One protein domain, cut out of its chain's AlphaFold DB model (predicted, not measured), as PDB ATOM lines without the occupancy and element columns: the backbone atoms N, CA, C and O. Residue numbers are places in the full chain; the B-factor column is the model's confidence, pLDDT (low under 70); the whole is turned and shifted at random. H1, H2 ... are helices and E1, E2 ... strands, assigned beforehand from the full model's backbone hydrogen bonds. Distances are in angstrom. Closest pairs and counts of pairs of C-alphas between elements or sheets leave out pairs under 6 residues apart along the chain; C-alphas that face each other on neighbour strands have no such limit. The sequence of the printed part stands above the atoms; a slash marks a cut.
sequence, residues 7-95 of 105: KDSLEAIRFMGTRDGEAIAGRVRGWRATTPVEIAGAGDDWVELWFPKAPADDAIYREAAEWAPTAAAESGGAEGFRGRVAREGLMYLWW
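Overview. This is residues 7 to 95 of the 105 residues of the protein "DUF4253 domain-containing protein" of Planctomycetes bacterium (UniProt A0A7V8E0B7). A small three-stranded antiparallel sheet has H2 laid along it over E1 and E2, H1 beyond its E1 edge, and a cluster of three short helices, H3, H4 and H5, gathered at its E3 edge. H3 runs side by side with H2 and opposite to it, while H4 and H5 turn steeply away from H3. The printed part has 89 residues with five named helices and three named strands, in the order H1 H2 E1 E2 H3 H4 H5 E3, and the sheet's order is E1, E2, E3. The class is mixed, helices and strands; the whole is compact, with a radius of gyration of the C-alphas of 12.2 A, and rounded, spanning 32 by 24 by 20 A.

Along the chain. Start with the sheet: E1 is residues 38 to 42, E2 is residues 46 to 50, 13.5 A long, and E3 is residues 90 to 94, 13.3 A long, ending at C-alpha 94 at (141.126, 186.409, 144.420). Find C-alpha 19 at (153.578, 181.657, 136.935); from there H2, residues 19 to 32, runs 20.5 A. H1 is residues 7 to 15, beginning at C-alpha 7 at (149.574, 201.580, 130.035). Look then for H3 at residues 59 to 67, H4 at 69 to 75, and H5 at 77 to 88, 16.4 A long.

Arrangement. E1 and E2 form a hairpin, antiparallel at 152 degrees, with N 38 and O 50 2.8 A apart, within hydrogen-bond range. E2 and E3 are antiparallel at 166 degrees, with N 47 and O 93 at 2.8 A. H1 and H2 on one face of the sheet make two layers, helices on one face of a sheet. H2 runs along the strands at a height over the sheet of 9.5 A; it is over E1 and only just over E2, where 3 of its C-alphas fall. H1 comes closest to E1 at the C-alphas of Ala 12 and Ala 42, 6.9 A apart. H5, on the same face as H2, is over none of the strands; its closest C-alphas to E3 are Val 85 and Met 91, 5.9 A. H3 and H4 only graze the sheet. H5 touches H3 with residues 77 to 82 alone, closest at the C-alphas of Tyr 61 and Ala 78, 4.7 A, at a steep tilt of 59 degrees. H4 and H3 touch only at the corner, closest at the C-alphas of Ala 65 and Ala 72, 4.9 A. H2 and H3 are close but not clearly touching, closest at the C-alphas of Trp 31 and Ile 60, 7.1 A, at a shallow tilt of 13 degrees, opposite ways. H1 is apart from H3, H4 and H5. Every O i to N i+4 pair is within hydrogen-bond range in H3, H4 and H5, against 4 of 5 in H1 and 9 of 10 in H2.

Size, cuts and confidence. The two C-alphas farthest apart are those of Lys 7 and Gly 76, 33.0 A. The printed part has no cut and no long link; E2 to H3, with 8 residues, is short, and the other links are tight. Look at the B-factor column for a mean pLDDT of the printed part of 83.5; residues 7 to 21 are under 70, and H1 has a mean of 50.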
ATOM      1  N   LYS A   7     149.047 201.758 128.671       42.91
ATOM      2  CA  LYS A   7     149.574 201.580 130.035       42.91
ATOM      3  C   LYS A   7     148.997 200.373 130.778       42.91
ATOM      4  O   LYS A   7     149.773 199.694 131.446       42.91
ATOM      5  N   ASP A   8     147.714 200.046 130.612       50.75
ATOM      6  CA  ASP A   8     147.090 198.861 131.240       50.75
ATOM      7  C   ASP A   8     147.664 197.559 130.666       50.75
ATOM      8  O   ASP A   8     147.768 196.529 131.332       50.75
ATOM      9  N   SER A   9     148.144 197.632 129.423       50.19
ATOM     10  CA  SER A   9     148.832 196.528 128.760       50.19
ATOM     11  C   SER A   9     150.167 196.190 129.430       50.19
ATOM     12  O   SER A   9     150.546 195.027 129.444       50.19
ATOM     13  N   LEU A  10     150.887 197.160 130.005       45.44
ATOM     14  CA  LEU A  10     152.193 196.923 130.635       45.44
ATOM     15  C   LEU A  10     152.081 196.244 132.005       45.44
ATOM     16  O   LEU A  10     152.904 195.381 132.297       45.44
ATOM     17  N   GLU A  11     151.069 196.584 132.806       51.44
ATOM     18  CA  GLU A  11     150.754 195.895 134.070       51.44
ATOM     19  C   GLU A  11     150.266 194.464 133.790       51.44
ATOM     20  O   GLU A  11     150.784 193.514 134.377       51.44
ATOM     21  N   ALA A  12     149.387 194.280 132.794       50.81
ATOM     22  CA  ALA A  12     148.963 192.957 132.331       50.81
ATOM     23  C   ALA A  12     150.133 192.119 131.767       50.81
ATOM     24  O   ALA A  12     150.203 190.917 132.008       50.81
ATOM     25  N   ILE A  13     151.087 192.736 131.058       49.59
ATOM     26  CA  ILE A  13     152.305 192.074 130.557       49.59
ATOM     27  C   ILE A  13     153.273 191.731 131.702       49.59
ATOM     28  O   ILE A  13     153.899 190.673 131.667       49.59
ATOM     29  N   ARG A  14     153.401 192.582 132.733       50.34
ATOM     30  CA  ARG A  14     154.214 192.290 133.930       50.34
ATOM     31  C   ARG A  14     153.630 191.126 134.728       50.34
ATOM     32  O   ARG A  14     154.378 190.259 135.169       50.34
ATOM     33  N   PHE A  15     152.305 191.091 134.830       55.31
ATOM     34  CA  PHE A  15     151.523 189.999 135.394       55.31
ATOM     35  C   PHE A  15     151.686 188.697 134.594       55.31
ATOM     36  O   PHE A  15     151.961 187.662 135.182       55.31
ATOM     37  N   MET A  16     151.671 188.734 133.256       51.59
ATOM     38  CA  MET A  16     151.984 187.561 132.416       51.59
ATOM     39  C   MET A  16     153.413 187.011 132.605       51.59
ATOM     40  O   MET A  16     153.717 185.938 132.097       51.59
ATOM     41  N   GLY A  17     154.296 187.721 133.317       46.94
ATOM     42  CA  GLY A  17     155.619 187.226 133.702       46.94
ATOM     43  C   GLY A  17     155.638 186.366 134.973       46.94
ATOM     44  O   GLY A  17     156.666 185.748 135.255       46.94
ATOM     45  N   THR A  18     154.548 186.313 135.749       55.62
ATOM     46  CA  THR A  18     154.417 185.419 136.912       55.62
ATOM     47  C   THR A  18     153.767 184.096 136.497       55.62
ATOM     48  O   THR A  18     152.968 184.031 135.561       55.62
ATOM     49  N   ARG A  19     154.113 183.007 137.200       51.62
ATOM     50  CA  ARG A  19     153.578 181.657 136.935       51.62
ATOM     51  C   ARG A  19     152.045 181.616 137.000       51.62
ATOM     52  O   ARG A  19     151.428 180.824 136.291       51.62
ATOM     53  N   ASP A  20     151.456 182.483 137.816       67.81
ATOM     54  CA  ASP A  20     150.011 182.583 138.016       67.81
ATOM     55  C   ASP A  20     149.340 183.480 136.964       67.81
ATOM     56  O   ASP A  20     148.229 183.181 136.521       67.81
ATOM     57  N   GLY A  21     150.032 184.501 136.447       69.44
ATOM     58  CA  GLY A  21     149.481 185.372 135.411       69.44
ATOM     59  C   GLY A  21     149.289 184.697 134.053       69.44
ATOM     60  O   GLY A  21     148.277 184.938 133.390       69.44
ATOM     61  N   GLU A  22     150.183 183.785 133.646       71.19
ATOM     62  CA  GLU A  22     149.962 182.965 132.441       71.19
ATOM     63  C   GLU A  22     148.764 182.018 132.600       71.19
ATOM     64  O   GLU A  22     147.976 181.856 131.661       71.19
ATOM     65  N   ALA A  23     148.586 181.421 133.784       78.06
ATOM     66  CA  ALA A  23     147.446 180.555 134.075       78.06
ATOM     67  C   ALA A  23     146.128 181.344 134.035       78.06
ATOM     68  O   ALA A  23     145.156 180.897 133.418       78.06
ATOM     69  N   ILE A  24     146.116 182.549 134.613       79.06
ATOM     70  CA  ILE A  24     144.955 183.440 134.606       79.06
ATOM     71  C   ILE A  24     144.634 183.905 133.181       79.06
ATOM     72  O   ILE A  24     143.495 183.769 132.726       79.06
ATOM     73  N   ALA A  25     145.634 184.360 132.422       78.94
ATOM     74  CA  ALA A  25     145.453 184.762 131.029       78.94
ATOM     75  C   ALA A  25     144.962 183.599 130.149       78.94
ATOM     76  O   ALA A  25     144.088 183.786 129.296       78.94
ATOM     77  N   GLY A  26     145.491 182.390 130.362       81.62
ATOM     78  CA  GLY A  26     145.055 181.174 129.680       81.62
ATOM     79  C   GLY A  26     143.593 180.839 129.970       81.62
ATOM     80  O   GLY A  26     142.827 180.562 129.043       81.62
ATOM     81  N   ARG A  27     143.176 180.943 131.237       86.12
ATOM     82  CA  ARG A  27     141.794 180.701 131.665       86.12
ATOM     83  C   ARG A  27     140.825 181.712 131.057       86.12
ATOM     84  O   ARG A  27     139.849 181.313 130.424       86.12
ATOM     85  N   VAL A  28     141.140 183.006 131.149       84.81
ATOM     86  CA  VAL A  28     140.310 184.076 130.570       84.81
ATOM     87  C   VAL A  28     140.230 183.951 129.048       84.81
ATOM     88  O   VAL A  28     139.168 184.163 128.468       84.81
ATOM     89  N   ARG A  29     141.313 183.539 128.373       84.00
ATOM     90  CA  ARG A  29     141.274 183.231 126.934       84.00
ATOM     91  C   ARG A  29     140.315 182.079 126.619       84.00
ATOM     92  O   ARG A  29     139.622 182.148 125.609       84.00
ATOM     93  N   GLY A  30     140.256 181.060 127.476       86.44
ATOM     94  CA  GLY A  30     139.268 179.984 127.378       86.44
ATOM     95  C   GLY A  30     137.835 180.510 127.480       86.44
ATOM     96  O   GLY A  30     137.005 180.207 126.627       86.44
ATOM     97  N   TRP A  31     137.562 181.378 128.453       88.62
ATOM     98  CA  TRP A  31     136.246 182.005 128.618       88.62
ATOM     99  C   TRP A  31     135.862 182.931 127.464       88.62
ATOM    100  O   TRP A  31     134.715 182.909 127.018       88.62
ATOM    101  N   ARG A  32     136.828 183.669 126.900       85.25
ATOM    102  CA  ARG A  32     136.633 184.514 125.708       85.25
ATOM    103  C   ARG A  32     136.099 183.752 124.496       85.25
ATOM    104  O   ARG A  32     135.467 184.363 123.640       85.25
ATOM    105  N   ALA A  33     136.343 182.442 124.406       84.56
ATOM    106  CA  ALA A  33     135.846 181.624 123.303       84.56
ATOM    107  C   ALA A  33     134.316 181.455 123.321       84.56
ATOM    108  O   ALA A  33     133.722 181.196 122.277       84.56
ATOM    109  N   THR A  34     133.678 181.601 124.485       84.38
ATOM    110  CA  THR A  34     132.233 181.380 124.660       84.38
ATOM    111  C   THR A  34     131.490 182.621 125.143       84.38
ATOM    112  O   THR A  34     130.294 182.748 124.889       84.38
ATOM    113  N   THR A  35     132.174 183.552 125.812       85.94
ATOM    114  CA  THR A  35     131.586 184.776 126.363       85.94
ATOM    115  C   THR A  35     132.536 185.963 126.196       85.94
ATOM    116  O   THR A  35     133.717 185.836 126.509       85.94
ATOM    117  N   PRO A  36     132.056 187.146 125.768       87.62
ATOM    118  CA  PRO A  36     132.853 188.370 125.802       87.62
ATOM    119  C   PRO A  36     133.265 188.709 127.243       87.62
ATOM    120  O   PRO A  36     132.424 189.089 128.056       87.62
ATOM    121  N   VAL A  37     134.552 188.551 127.556       88.88
ATOM    122  CA  VAL A  37     135.142 188.858 128.865       88.88
ATOM    123  C   VAL A  37     136.541 189.431 128.682       88.88
ATOM    124  O   VAL A  37     137.300 188.975 127.828       88.88
ATOM    125  N   GLU A  38     136.912 190.419 129.479       87.31
ATOM    126  CA  GLU A  38     138.230 191.042 129.445       87.31
ATOM    127  C   GLU A  38     138.825 191.163 130.840       87.31
ATOM    128  O   GLU A  38     138.095 191.223 131.820       87.31
ATOM    129  N   ILE A  39     140.154 191.176 130.929       87.31
ATOM    130  CA  ILE A  39     140.831 191.526 132.177       87.31
ATOM    131  C   ILE A  39     140.806 193.050 132.267       87.31
ATOM    132  O   ILE A  39     141.373 193.711 131.398       87.31
ATOM    133  N   ALA A  40     140.121 193.580 133.277       86.38
ATOM    134  CA  ALA A  40     140.078 195.010 133.576       86.38
ATOM    135  C   ALA A  40     141.187 195.421 134.553       86.38
ATOM    136  O   ALA A  40     141.685 196.539 134.484       86.38
ATOM    137  N   GLY A  41     141.613 194.500 135.417       82.44
ATOM    138  CA  GLY A  41     142.714 194.698 136.352       82.44
ATOM    139  C   GLY A  41     143.225 193.364 136.881       82.44
ATOM    140  O   GLY A  41     142.520 192.358 136.822       82.44
ATOM    141  N   ALA A  42     144.459 193.335 137.368       82.19
ATOM    142  CA  ALA A  42     145.036 192.154 137.998       82.19
ATOM    143  C   ALA A  42     146.140 192.548 138.985       82.19
ATOM    144  O   ALA A  42     146.803 193.569 138.804       82.19
ATOM    145  N   GLY A  43     146.348 191.709 139.994       76.44
ATOM    146  CA  GLY A  43     147.473 191.753 140.925       76.44
ATOM    147  C   GLY A  43     148.022 190.351 141.178       76.44
ATOM    148  O   GLY A  43     147.612 189.397 140.523       76.44
ATOM    149  N   ASP A  44     148.953 190.213 142.121       74.50
ATOM    150  CA  ASP A  44     149.629 188.932 142.388       74.50
ATOM    151  C   ASP A  44     148.663 187.811 142.813       74.50
ATOM    152  O   ASP A  44     148.918 186.636 142.555       74.50
ATOM    153  N   ASP A  45     147.550 188.172 143.445       80.69
ATOM    154  CA  ASP A  45     146.590 187.263 144.067       80.69
ATOM    155  C   ASP A  45     145.132 187.587 143.724       80.69
ATOM    156  O   ASP A  45     144.216 187.014 144.312       80.69
ATOM    157  N   TRP A  46     144.892 188.475 142.756       85.56
ATOM    158  CA  TRP A  46     143.547 188.833 142.321       85.56
ATOM    159  C   TRP A  46     143.478 189.188 140.837       85.56
ATOM    160  O   TRP A  46     144.454 189.602 140.215       85.56
ATOM    161  N   VAL A  47     142.290 189.046 140.259       88.75
ATOM    162  CA  VAL A  47     141.962 189.499 138.908       88.75
ATOM    163  C   VAL A  47     140.548 190.068 138.875       88.75
ATOM    164  O   VAL A  47     139.606 189.511 139.441       88.75
ATOM    165  N   GLU A  48     140.401 191.191 138.189       91.12
ATOM    166  CA  GLU A  48     139.131 191.830 137.882       91.12
ATOM    167  C   GLU A  48     138.792 191.594 136.415       91.12
ATOM    168  O   GLU A  48     139.574 191.879 135.501       91.12
ATOM    169  N   LEU A  49     137.597 191.059 136.195       92.12
ATOM    170  CA  LEU A  49     137.101 190.681 134.887       92.12
ATOM    171  C   LEU A  49     135.899 191.530 134.521       92.12
ATOM    172  O   LEU A  49     134.905 191.559 135.246       92.12
ATOM    173  N   TRP A  50     135.976 192.160 133.357       93.81
ATOM    174  CA  TRP A  50     134.894 192.929 132.779       93.81
ATOM    175  C   TRP A  50     134.120 192.131 131.738       93.81
ATOM    176  O   TRP A  50     134.677 191.547 130.810       93.81
ATOM    177  N   PHE A  51     132.803 192.143 131.899       93.06
ATOM    178  CA  PHE A  51     131.821 191.523 131.031       93.06
ATOM    179  C   PHE A  51     131.006 192.630 130.356       93.06
ATOM    180  O   PHE A  51     130.045 193.129 130.948       93.06
ATOM    181  N   PRO A  52     131.315 193.003 129.097       89.88
ATOM    182  CA  PRO A  52     130.511 193.978 128.354       89.88
ATOM    183  C   PRO A  52     129.061 193.514 128.156       89.88
ATOM    184  O   PRO A  52     128.167 194.323 127.908       89.88
ATOM    185  N   LYS A  53     128.818 192.203 128.260       88.56
ATOM    186  CA  LYS A  53     127.490 191.604 128.327       88.56
ATOM    187  C   LYS A  53     127.516 190.438 129.307       88.56
ATOM    188  O   LYS A  53     128.416 189.607 129.238       88.56
ATOM    189  N   ALA A  54     126.498 190.355 130.161       88.56
ATOM    190  CA  ALA A  54     126.352 189.233 131.077       88.56
ATOM    191  C   ALA A  54     126.277 187.896 130.302       88.56
ATOM    192  O   ALA A  54     125.497 187.801 129.343       88.56
ATOM    193  N   PRO A  55     127.069 186.879 130.694       90.38
ATOM    194  CA  PRO A  55     126.967 185.533 130.148       90.38
ATOM    195  C   PRO A  55     125.529 185.002 130.208       90.38
ATOM    196  O   PRO A  55     124.804 185.240 131.175       90.38
ATOM    197  N   ALA A  56     125.115 184.290 129.157       86.12
ATOM    198  CA  ALA A  56     123.769 183.721 129.063       86.12
ATOM    199  C   ALA A  56     123.595 182.438 129.896       86.12
ATOM    200  O   ALA A  56     122.471 182.102 130.264       86.12
ATOM    201  N   ASP A  57     124.695 181.736 130.170       89.00
ATOM    202  CA  ASP A  57     124.746 180.525 130.986       89.00
ATOM    203  C   ASP A  57     125.612 180.765 132.227       89.00
ATOM    204  O   ASP A  57     126.534 181.586 132.226       89.00
ATOM    205  N   ASP A  58     125.328 180.004 133.275       90.88
ATOM    206  CA  ASP A  58     125.989 180.070 134.567       90.88
ATOM    207  C   ASP A  58     127.306 179.281 134.617       90.88
ATOM    208  O   ASP A  58     128.001 179.318 135.634       90.88
ATOM    209  N   ALA A  59     127.663 178.563 133.545       93.19
ATOM    210  CA  ALA A  59     128.866 177.732 133.477       93.19
ATOM    211  C   ALA A  59     130.133 178.492 133.898       93.19
ATOM    212  O   ALA A  59     130.877 178.011 134.748       93.19
ATOM    213  N   ILE A  60     130.320 179.712 133.387       93.06
ATOM    214  CA  ILE A  60     131.489 180.537 133.712       93.06
ATOM    215  C   ILE A  60     131.534 180.951 135.186       93.06
ATOM    216  O   ILE A  60     132.611 180.990 135.770       93.06
ATOM    217  N   TYR A  61     130.387 181.211 135.822       95.12
ATOM    218  CA  TYR A  61     130.349 181.578 137.240       95.12
ATOM    219  C   TYR A  61     130.639 180.376 138.138       95.12
ATOM    220  O   TYR A  61     131.305 180.527 139.158       95.12
ATOM    221  N   ARG A  62     130.162 179.180 137.762       95.69
ATOM    222  CA  ARG A  62     130.486 177.931 138.475       95.69
ATOM    223  C   ARG A  62     131.969 177.612 138.356       95.69
ATOM    224  O   ARG A  62     132.627 177.364 139.357       95.69
ATOM    225  N   GLU A  63     132.497 177.709 137.146       94.12
ATOM    226  CA  GLU A  63     133.905 177.475 136.857       94.12
ATOM    227  C   GLU A  63     134.816 178.489 137.568       94.12
ATOM    228  O   GLU A  63     135.863 178.119 138.098       94.12
ATOM    229  N   ALA A  64     134.406 179.759 137.625       93.19
ATOM    230  CA  ALA A  64     135.091 180.786 138.401       93.19
ATOM    231  C   ALA A  64     135.032 180.498 139.907       93.19
ATOM    232  O   ALA A  64     136.034 180.671 140.593       93.19
ATOM    233  N   ALA A  65     133.894 180.014 140.417       94.88
ATOM    234  CA  ALA A  65     133.739 179.665 141.826       94.88
ATOM    235  C   ALA A  65     134.591 178.459 142.247       94.88
ATOM    236  O   ALA A  65     135.140 178.453 143.346       94.88
ATOM    237  N   GLU A  66     134.740 177.463 141.376       93.62
ATOM    238  CA  GLU A  66     135.643 176.328 141.601       93.62
ATOM    239  C   GLU A  66     137.113 176.746 141.559       93.62
ATOM    240  O   GLU A  66     137.939 176.230 142.311       93.62
ATOM    241  N   TRP A  67     137.446 177.680 140.671       91.44
ATOM    242  CA  TRP A  67     138.821 178.107 140.461       91.44
ATOM    243  C   TRP A  67     139.309 179.123 141.503       91.44
ATOM    244  O   TRP A  67     140.479 179.088 141.876       91.44
ATOM    245  N   ALA A  68     138.423 179.985 142.007       92.12
ATOM    246  CA  ALA A  68     138.691 180.966 143.060       92.12
ATOM    247  C   ALA A  68     137.730 180.753 144.250       92.12
ATOM    248  O   ALA A  68     136.815 181.555 144.467       92.12
ATOM    249  N   PRO A  69     137.909 179.667 145.030       92.25
ATOM    250  CA  PRO A  69     136.964 179.283 146.079       92.25
ATOM    251  C   PRO A  69     136.859 180.313 147.210       92.25
ATOM    252  O   PRO A  69     135.772 180.495 147.755       92.25
ATOM    253  N   THR A  70     137.947 181.022 147.537       91.56
ATOM    254  CA  THR A  70     137.940 182.107 148.535       91.56
ATOM    255  C   THR A  70     137.026 183.246 148.089       91.56
ATOM    256  O   THR A  70     136.062 183.579 148.778       91.56
ATOM    257  N   ALA A  71     137.252 183.769 146.880       93.00
ATOM    258  CA  ALA A  71     136.406 184.806 146.302       93.00
ATOM    259  C   ALA A  71     134.942 184.378 146.173       93.00
ATOM    260  O   ALA A  71     134.027 185.176 146.401       93.00
ATOM    261  N   ALA A  72     134.714 183.106 145.839       94.69
ATOM    262  CA  ALA A  72     133.381 182.536 145.767       94.69
ATOM    263  C   ALA A  72     132.704 182.550 147.140       94.69
ATOM    264  O   ALA A  72     131.582 183.034 147.252       94.69
ATOM    265  N   ALA A  73     133.371 182.068 148.189       95.25
ATOM    266  CA  ALA A  73     132.810 182.028 149.537       95.25
ATOM    267  C   ALA A  73     132.388 183.423 150.030       95.25
ATOM    268  O   ALA A  73     131.292 183.579 150.566       95.25
ATOM    269  N   GLU A  74     133.211 184.440 149.780       94.81
ATOM    270  CA  GLU A  74     132.931 185.826 150.170       94.81
ATOM    271  C   GLU A  74     131.845 186.493 149.315       94.81
ATOM    272  O   GLU A  74     131.090 187.334 149.803       94.81
ATOM    273  N   SER A  75     131.733 186.108 148.043       92.88
ATOM    274  CA  SER A  75     130.759 186.701 147.122       92.88
ATOM    275  C   SER A  75     129.373 186.054 147.196       92.88
ATOM    276  O   SER A  75     128.429 186.614 146.646       92.88
ATOM    277  N   GLY A  76     129.219 184.900 147.856       94.81
ATOM    278  CA  GLY A  76     127.977 184.108 147.839       94.81
ATOM    279  C   GLY A  76     127.925 183.062 146.714       94.81
ATOM    280  O   GLY A  76     126.861 182.728 146.199       94.81
ATOM    281  N   GLY A  77     129.085 182.557 146.304       95.69
ATOM    282  CA  GLY A  77     129.267 181.536 145.279       95.69
ATOM    283  C   GLY A  77     129.032 182.043 143.856       95.69
ATOM    284  O   GLY A  77     129.103 183.238 143.564       95.69
ATOM    285  N   ALA A  78     128.718 181.108 142.957       95.75
ATOM    286  CA  ALA A  78     128.438 181.405 141.552       95.75
ATOM    287  C   ALA A  78     127.248 182.369 141.371       95.75
ATOM    288  O   ALA A  78     127.270 183.215 140.479       95.75
ATOM    289  N   GLU A  79     126.223 182.277 142.225       96.31
ATOM    290  CA  GLU A  79     125.075 183.192 142.194       96.31
ATOM    291  C   GLU A  79     125.485 184.620 142.575       96.31
ATOM    292  O   GLU A  79     125.079 185.581 141.921       96.31
ATOM    293  N   GLY A  80     126.365 184.753 143.568       96.19
ATOM    294  CA  GLY A  80     126.992 186.014 143.944       96.19
ATOM    295  C   GLY A  80     127.733 186.690 142.794       96.19
ATOM    296  O   GLY A  80     127.485 187.858 142.476       96.19
ATOM    297  N   PHE A  81     128.593 185.931 142.109       96.44
ATOM    298  CA  PHE A  81     129.290 186.410 140.913       96.44
ATOM    299  C   PHE A  81     128.324 186.820 139.804       96.44
ATOM    300  O   PHE A  81     128.458 187.913 139.252       96.44
ATOM    301  N   ARG A  82     127.311 185.996 139.520       96.06
ATOM    302  CA  ARG A  82     126.275 186.316 138.534       96.06
ATOM    303  C   ARG A  82     125.552 187.614 138.869       96.06
ATOM    304  O   ARG A  82     125.373 188.456 137.991       96.06
ATOM    305  N   GLY A  83     125.133 187.782 140.122       95.62
ATOM    306  CA  GLY A  83     124.440 188.980 140.585       95.62
ATOM    307  C   GLY A  83     125.295 190.232 140.417       95.62
ATOM    308  O   GLY A  83     124.806 191.265 139.954       95.62
ATOM    309  N   ARG A  84     126.595 190.130 140.717       94.75
ATOM    310  CA  ARG A  84     127.533 191.239 140.539       94.75
ATOM    311  C   ARG A  84     127.772 191.567 139.071       94.75
ATOM    312  O   ARG A  84     127.664 192.730 138.703       94.75
ATOM    313  N   VAL A  85     127.981 190.570 138.214       95.50
ATOM    314  CA  VAL A  85     128.122 190.788 136.766       95.50
ATOM    315  C   VAL A  85     126.845 191.375 136.162       95.50
ATOM    316  O   VAL A  85     126.922 192.284 135.342       95.50
ATOM    317  N   ALA A  86     125.665 190.938 136.600       94.12
ATOM    318  CA  ALA A  86     124.400 191.510 136.143       94.12
ATOM    319  C   ALA A  86     124.219 192.985 136.554       94.12
ATOM    320  O   ALA A  86     123.584 193.744 135.824       94.12
ATOM    321  N   ARG A  87     124.765 193.391 137.709       94.44
ATOM    322  CA  ARG A  87     124.642 194.753 138.256       94.44
ATOM    323  C   ARG A  87     125.738 195.706 137.779       94.44
ATOM    324  O   ARG A  87     125.460 196.868 137.508       94.44
ATOM    325  N   GLU A  88     126.974 195.226 137.738       94.44
ATOM    326  CA  GLU A  88     128.192 196.030 137.575       94.44
ATOM    327  C   GLU A  88     128.956 195.682 136.293       94.44
ATOM    328  O   GLU A  88     129.834 196.433 135.886       94.44
ATOM    329  N   GLY A  89     128.652 194.551 135.649       94.50
ATOM    330  CA  GLY A  89     129.459 194.034 134.543       94.50
ATOM    331  C   GLY A  89     130.848 193.565 134.980       94.50
ATOM    332  O   GLY A  89     131.713 193.405 134.128       94.50
ATOM    333  N   LEU A  90     131.081 193.361 136.281       94.56
ATOM    334  CA  LEU A  90     132.391 193.016 136.836       94.56
ATOM    335  C   LEU A  90     132.326 191.753 137.693       94.56
ATOM    336  O   LEU A  90     131.371 191.540 138.445       94.56
ATOM    337  N   MET A  91     133.376 190.941 137.602       94.94
ATOM    338  CA  MET A  91     133.634 189.805 138.481       94.94
ATOM    339  C   MET A  91     135.032 189.942 139.067       94.94
ATOM    340  O   MET A  91     135.997 190.148 138.335       94.94
ATOM    341  N   TYR A  92     135.129 189.799 140.382       93.38
ATOM    342  CA  TYR A  92     136.384 189.900 141.115       93.38
ATOM    343  C   TYR A  92     136.735 188.511 141.622       93.38
ATOM    344  O   TYR A  92     135.919 187.884 142.299       93.38
ATOM    345  N   LEU A  93     137.921 188.034 141.268       92.38
ATOM    346  CA  LEU A  93     138.456 186.756 141.712       92.38
ATOM    347  C   LEU A  93     139.737 187.027 142.490       92.38
ATOM    348  O   LEU A  93     140.545 187.846 142.069       92.38
ATOM    349  N   TRP A  94     139.916 186.349 143.614       90.38
ATOM    350  CA  TRP A  94     141.126 186.409 144.420       90.38
ATOM    351  C   TRP A  94     141.391 185.068 145.084       90.38
ATOM    352  O   TRP A  94     140.484 184.250 145.292       90.38
ATOM    353  N   TRP A  95     142.659 184.866 145.403       86.81
ATOM    354  CA  TRP A  95     143.178 183.686 146.067       86.81
ATOM    355  C   TRP A  95     143.872 184.131 147.340       86.81
ATOM    356  O   TRP A  95     144.519 185.173 147.370       86.81
TER     357      TRP A  95